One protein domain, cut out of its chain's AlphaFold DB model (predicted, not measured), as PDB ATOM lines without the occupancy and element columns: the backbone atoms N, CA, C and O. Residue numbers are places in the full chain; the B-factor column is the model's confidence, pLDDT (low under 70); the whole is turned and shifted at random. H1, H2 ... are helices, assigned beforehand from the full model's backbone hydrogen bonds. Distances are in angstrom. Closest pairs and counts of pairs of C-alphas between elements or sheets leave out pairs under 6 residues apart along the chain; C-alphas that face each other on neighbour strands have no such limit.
ATOM      1  N   GLY A   2      10.772 -30.836  -5.108       90.12
ATOM      2  CA  GLY A   2      10.456 -29.781  -6.078       90.12
ATOM      3  C   GLY A   2       8.944 -29.649  -6.286       90.12
ATOM      4  O   GLY A   2       8.262 -30.664  -6.389       90.12
ATOM      5  N   CYS A   3       8.403 -28.431  -6.350       91.94
ATOM      6  CA  CYS A   3       6.985 -28.214  -6.667       91.94
ATOM      7  C   CYS A   3       6.722 -26.861  -7.352       91.94
ATOM      8  O   CYS A   3       7.541 -25.943  -7.283       91.94
ATOM      9  N   ARG A   4       5.556 -26.717  -8.005       92.19
ATOM     10  CA  ARG A   4       5.170 -25.446  -8.643       92.19
ATOM     11  C   ARG A   4       4.776 -24.362  -7.646       92.19
ATOM     12  O   ARG A   4       5.138 -23.205  -7.827       92.19
ATOM     13  N   LYS A   5       4.031 -24.739  -6.607       92.81
ATOM     14  CA  LYS A   5       3.467 -23.827  -5.608       92.81
ATOM     15  C   LYS A   5       4.223 -23.955  -4.286       92.81
ATOM     16  O   LYS A   5       3.760 -24.619  -3.364       92.81
ATOM     17  N   VAL A   6       5.401 -23.339  -4.224       92.12
ATOM     18  CA  VAL A   6       6.321 -23.453  -3.077       92.12
ATOM     19  C   VAL A   6       5.677 -22.961  -1.779       92.12
ATOM     20  O   VAL A   6       5.780 -23.637  -0.762       92.12
ATOM     21  N   GLU A   7       4.961 -21.838  -1.813       91.12
ATOM     22  CA  GLU A   7       4.306 -21.274  -0.624       91.12
ATOM     23  C   GLU A   7       3.226 -22.202  -0.056       91.12
ATOM     24  O   GLU A   7       3.224 -22.485   1.139       91.12
ATOM     25  N   GLU A   8       2.352 -22.742  -0.916       90.94
ATOM     26  CA  GLU A   8       1.303 -23.687  -0.511       90.94
ATOM     27  C   GLU A   8       1.911 -24.965   0.088       90.94
ATOM     28  O   GLU A   8       1.443 -25.458   1.114       90.94
ATOM     29  N   ALA A   9       2.984 -25.480  -0.523       88.12
ATOM     30  CA  ALA A   9       3.707 -26.636  -0.009       88.12
ATOM     31  C   ALA A   9       4.327 -26.366   1.368       88.12
ATOM     32  O   ALA A   9       4.173 -27.177   2.277       88.12
ATOM     33  N   CYS A  10       4.991 -25.222   1.544       87.50
ATOM     34  CA  CYS A  10       5.576 -24.830   2.823       87.50
ATOM     35  C   CYS A  10       4.519 -24.670   3.922       87.50
ATOM     36  O   CYS A  10       4.780 -25.070   5.055       87.50
ATOM     37  N   SER A  11       3.345 -24.112   3.613       88.31
ATOM     38  CA  SER A  11       2.244 -23.995   4.578       88.31
ATOM     39  C   SER A  11       1.727 -25.362   5.013       88.31
ATOM     40  O   SER A  11       1.673 -25.626   6.209       88.31
ATOM     41  N   LYS A  12       1.456 -26.267   4.064       86.62
ATOM     42  CA  LYS A  12       0.988 -27.625   4.383       86.62
ATOM     43  C   LYS A  12       2.012 -28.431   5.177       86.62
ATOM     44  O   LYS A  12       1.631 -29.170   6.069       86.62
ATOM     45  N   LEU A  13       3.309 -28.281   4.897       83.75
ATOM     46  CA  LEU A  13       4.359 -28.988   5.641       83.75
ATOM     47  C   LEU A  13       4.426 -28.567   7.117       83.75
ATOM     48  O   LEU A  13       4.717 -29.406   7.960       83.75
ATOM     49  N   LYS A  14       4.108 -27.305   7.436       83.00
ATOM     50  CA  LYS A  14       4.031 -26.822   8.827       83.00
ATOM     51  C   LYS A  14       2.854 -27.412   9.604       83.00
ATOM     52  O   LYS A  14       2.885 -27.401  10.824       83.00
ATOM     53  N   GLU A  15       1.815 -27.895   8.926       83.06
ATOM     54  CA  GLU A  15       0.652 -28.523   9.570       83.06
ATOM     55  C   GLU A  15       0.925 -29.984   9.971       83.06
ATOM     56  O   GLU A  15       0.189 -30.552  10.773       83.06
ATOM     57  N   ILE A  16       1.995 -30.600   9.453       76.31
ATOM     58  CA  ILE A  16       2.373 -32.005   9.691       76.31
ATOM     59  C   ILE A  16       3.320 -32.101  10.912       76.31
ATOM     60  O   ILE A  16       4.190 -32.961  10.957       76.31
ATOM     61  N   ASP A  17       3.189 -31.195  11.890       54.69
ATOM     62  CA  ASP A  17       4.177 -30.874  12.945       54.69
ATOM     63  C   ASP A  17       4.403 -31.983  13.997       54.69
ATOM     64  O   ASP A  17       4.107 -31.848  15.183       54.69
ATOM     65  N   ASN A  18       4.915 -33.124  13.542       56.66
ATOM     66  CA  ASN A  18       5.420 -34.223  14.362       56.66
ATOM     67  C   ASN A  18       6.585 -34.971  13.685       56.66
ATOM     68  O   ASN A  18       6.933 -36.080  14.082       56.66
ATOM     69  N   SER A  19       7.181 -34.409  12.626       55.91
ATOM     70  CA  SER A  19       8.294 -35.048  11.924       55.91
ATOM     71  C   SER A  19       9.633 -34.479  12.384       55.91
ATOM     72  O   SER A  19       9.941 -33.323  12.106       55.91
ATOM     73  N   GLU A  20      10.494 -35.320  12.951       58.06
ATOM     74  CA  GLU A  20      11.927 -35.050  13.181       58.06
ATOM     75  C   GLU A  20      12.737 -34.846  11.869       58.06
ATOM     76  O   GLU A  20      13.966 -34.810  11.867       58.06
ATOM     77  N   GLY A  21      12.064 -34.729  10.717       63.78
ATOM     78  CA  GLY A  21      12.667 -34.665   9.391       63.78
ATOM     79  C   GLY A  21      12.934 -33.238   8.909       63.78
ATOM     80  O   GLY A  21      12.045 -32.390   8.875       63.78
ATOM     81  N   LYS A  22      14.156 -32.981   8.433       73.94
ATOM     82  CA  LYS A  22      14.512 -31.738   7.732       73.94
ATOM     83  C   LYS A  22      14.016 -31.794   6.285       73.94
ATOM     84  O   LYS A  22      14.508 -32.592   5.493       73.94
ATOM     85  N   TYR A  23      13.101 -30.903   5.909       80.81
ATOM     86  CA  TYR A  23      12.654 -30.753   4.523       80.81
ATOM     87  C   TYR A  23      13.217 -29.483   3.872       80.81
ATOM     88  O   TYR A  23      13.462 -28.463   4.511       80.81
ATOM     89  N   THR A  24      13.433 -29.534   2.558       85.94
ATOM     90  CA  THR A  24      13.740 -28.360   1.726       85.94
ATOM     91  C   THR A  24      12.847 -28.401   0.497       85.94
ATOM     92  O   THR A  24      12.765 -29.430  -0.186       85.94
ATOM     93  N   VAL A  25      12.137 -27.304   0.241       89.62
ATOM     94  CA  VAL A  25      11.217 -27.167  -0.890       89.62
ATOM     95  C   VAL A  25      11.859 -26.263  -1.932       89.62
ATOM     96  O   VAL A  25      12.291 -25.161  -1.615       89.62
ATOM     97  N   PHE A  26      11.903 -26.737  -3.170       92.69
ATOM     98  CA  PHE A  26      12.459 -26.028  -4.314       92.69
ATOM     99  C   PHE A  26      11.346 -25.717  -5.317       92.69
ATOM    100  O   PHE A  26      10.385 -26.489  -5.455       92.69
ATOM    101  N   ARG A  27      11.481 -24.618  -6.065       94.00
ATOM    102  CA  ARG A  27      10.598 -24.352  -7.207       94.00
ATOM    103  C   ARG A  27      10.952 -25.320  -8.337       94.00
ATOM    104  O   ARG A  27      12.093 -25.370  -8.772       94.00
ATOM    105  N   LEU A  28       9.965 -26.061  -8.834       95.25
ATOM    106  CA  LEU A  28      10.134 -26.958  -9.982       95.25
ATOM    107  C   LEU A  28       8.880 -26.966 -10.853       95.25
ATOM    108  O   LEU A  28       7.783 -27.268 -10.378       95.25
ATOM    109  N   ASP A  29       9.045 -26.613 -12.124       92.44
ATOM    110  CA  ASP A  29       8.049 -26.789 -13.171       92.44
ATOM    111  C   ASP A  29       8.562 -27.746 -14.240       92.44
ATOM    112  O   ASP A  29       9.467 -27.409 -14.996       92.44
ATOM    113  N   LEU A  30       7.967 -28.932 -14.342       89.81
ATOM    114  CA  LEU A  30       8.373 -29.912 -15.354       89.81
ATOM    115  C   LEU A  30       8.007 -29.483 -16.785       89.81
ATOM    116  O   LEU A  30       8.528 -30.057 -17.734       89.81
ATOM    117  N   GLN A  31       7.134 -28.484 -16.954       87.81
ATOM    118  CA  GLN A  31       6.772 -27.944 -18.271       87.81
ATOM    119  C   GLN A  31       7.721 -26.830 -18.746       87.81
ATOM    120  O   GLN A  31       7.567 -26.336 -19.860       87.81
ATOM    121  N   ASN A  32       8.698 -26.423 -17.925       91.81
ATOM    122  CA  ASN A  32       9.643 -25.356 -18.243       91.81
ATOM    123  C   ASN A  32      11.086 -25.835 -18.004       91.81
ATOM    124  O   ASN A  32      11.505 -26.026 -16.862       91.81
ATOM    125  N   LEU A  33      11.862 -25.999 -19.080       92.44
ATOM    126  CA  LEU A  33      13.235 -26.513 -19.009       92.44
ATOM    127  C   LEU A  33      14.198 -25.598 -18.243       92.44
ATOM    128  O   LEU A  33      15.114 -26.112 -17.601       92.44
ATOM    129  N   ASP A  34      13.981 -24.282 -18.249       93.50
ATOM    130  CA  ASP A  34      14.778 -23.360 -17.434       93.50
ATOM    131  C   ASP A  34      14.503 -23.606 -15.949       93.50
ATOM    132  O   ASP A  34      15.435 -23.712 -15.156       93.50
ATOM    133  N   SER A  35      13.236 -23.832 -15.575       94.38
ATOM    134  CA  SER A  35      12.891 -24.225 -14.203       94.38
ATOM    135  C   SER A  35      13.526 -25.557 -13.806       94.38
ATOM    136  O   SER A  35      13.961 -25.681 -12.662       94.38
ATOM    137  N   VAL A  36      13.575 -26.544 -14.707       93.62
ATOM    138  CA  VAL A  36      14.237 -27.837 -14.452       93.62
ATOM    139  C   VAL A  36      15.739 -27.644 -14.250       93.62
ATOM    140  O   VAL A  36      16.307 -28.211 -13.317       93.62
ATOM    141  N   ARG A  37      16.382 -26.824 -15.091       92.94
ATOM    142  CA  ARG A  37      17.819 -26.551 -14.998       92.94
ATOM    143  C   ARG A  37      18.168 -25.826 -13.701       92.94
ATOM    144  O   ARG A  37      19.037 -26.304 -12.978       92.94
ATOM    145  N   SER A  38      17.460 -24.747 -13.368       94.81
ATOM    146  CA  SER A  38      17.684 -24.009 -12.118       94.81
ATOM    147  C   SER A  38      17.440 -24.882 -10.887       94.81
ATOM    148  O   SER A  38      18.230 -24.851  -9.949       94.81
ATOM    149  N   PHE A  39      16.396 -25.719 -10.904       94.50
ATOM    150  CA  PHE A  39      16.162 -26.698  -9.840       94.50
ATOM    151  C   PHE A  39      17.348 -27.660  -9.682       94.50
ATOM    152  O   PHE A  39      17.795 -27.905  -8.563       94.50
ATOM    153  N   ALA A  40      17.878 -28.195 -10.786       91.31
ATOM    154  CA  ALA A  40      19.010 -29.116 -10.751       91.31
ATOM    155  C   ALA A  40      20.288 -28.452 -10.205       91.31
ATOM    156  O   ALA A  40      21.024 -29.077  -9.441       91.31
ATOM    157  N   GLU A  41      20.541 -27.192 -10.565       91.81
ATOM    158  CA  GLU A  41      21.665 -26.407 -10.039       91.81
ATOM    159  C   GLU A  41      21.528 -26.178  -8.532       91.81
ATOM    160  O   GLU A  41      22.451 -26.497  -7.782       91.81
ATOM    161  N   GLU A  42      20.357 -25.737  -8.073       92.56
ATOM    162  CA  GLU A  42      20.111 -25.465  -6.654       92.56
ATOM    163  C   GLU A  42      20.211 -26.740  -5.797       92.56
ATOM    164  O   GLU A  42      20.769 -26.723  -4.697       92.56
ATOM    165  N   VAL A  43      19.713 -27.873  -6.306       90.06
ATOM    166  CA  VAL A  43      19.856 -29.177  -5.645       90.06
ATOM    167  C   VAL A  43      21.326 -29.583  -5.556       90.06
ATOM    168  O   VAL A  43      21.748 -30.054  -4.500       90.06
ATOM    169  N   ARG A  44      22.107 -29.381  -6.622       87.06
ATOM    170  CA  ARG A  44      23.537 -29.715  -6.652       87.06
ATOM    171  C   ARG A  44      24.361 -28.842  -5.704       87.06
ATOM    172  O   ARG A  44      25.326 -29.334  -5.133       87.06
ATOM    173  N   GLU A  45      24.000 -27.573  -5.533       88.56
ATOM    174  CA  GLU A  45      24.695 -26.657  -4.619       88.56
ATOM    175  C   GLU A  45      24.357 -26.919  -3.148       88.56
ATOM    176  O   GLU A  45      25.236 -26.855  -2.289       88.56
ATOM    177  N   LYS A  46      23.089 -27.211  -2.837       87.19
ATOM    178  CA  LYS A  46      22.624 -27.339  -1.445       87.19
ATOM    179  C   LYS A  46      22.803 -28.730  -0.841       87.19
ATOM    180  O   LYS A  46      22.655 -28.872   0.373       87.19
ATOM    181  N   ASN A  47      23.086 -29.746  -1.652       81.69
ATOM    182  CA  ASN A  47      23.222 -31.124  -1.188       81.69
ATOM    183  C   ASN A  47      24.623 -31.655  -1.474       81.69
ATOM    184  O   ASN A  47      25.214 -31.379  -2.515       81.69
ATOM    185  N   GLN A  48      25.145 -32.456  -0.546       76.94
ATOM    186  CA  GLN A  48      26.388 -33.179  -0.782       76.94
ATOM    187  C   GLN A  48      26.195 -34.162  -1.936       76.94
ATOM    188  O   GLN A  48      25.147 -34.799  -2.059       76.94
TER     189      GLN A  48
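Overview. This is residues 2 to 48 of the 144 residues of a protein of Lepeophtheirus salmonis (UniProt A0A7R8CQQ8). A flat, loose zigzag of chain, with two separate helices, H1 and H2, joined by a long link that folds back beside H1, passes the first printed residues in the middle and runs on to H2. Residues 14 to 22, the last two residues of H1 and the first part of the link, stick out at one end. The printed part has 47 residues with two named helices, H1 then H2, and no named strand, and its class is all helix. The whole is loose, with a radius of gyration of the C-alphas of 12.1 A, and spans 35 by 25 by 11 A.

Along the chain. The printed part begins at Gly 2, with its C-alpha at (10.456, -29.781, -6.078). H1 is residues 6 to 15, from C-alpha 6 at (6.321, -23.453, -3.077), and measures 14.8 A from first to last C-alpha. H2 is residues 33 to 46, the longest helix, 19.9 A from first to last C-alpha, and ends with C-alpha 46 at (22.624, -27.339, -1.445).

Arrangement. Residues 2 to 3 form a short parallel pairing with residues 26 to 27 of the link. H1 and H2 are apart, with no C-alpha of the one within 8 A of the other. In H2 every O i to N i+4 pair is within hydrogen-bond range, and in H1 5 of 6 are.

Size, cuts and confidence. The C-alphas of Asn 18 and Leu 33, the two farthest apart, are 35.1 A apart. The printed part has no cut. The link from H1 to H2, residues 16 to 32, is long. Without residues 14 to 22, which stand free, the body spans 27 by 25 by 9 A. The mean pLDDT of the printed part is 85.6, and residues 17 to 21 are under 70.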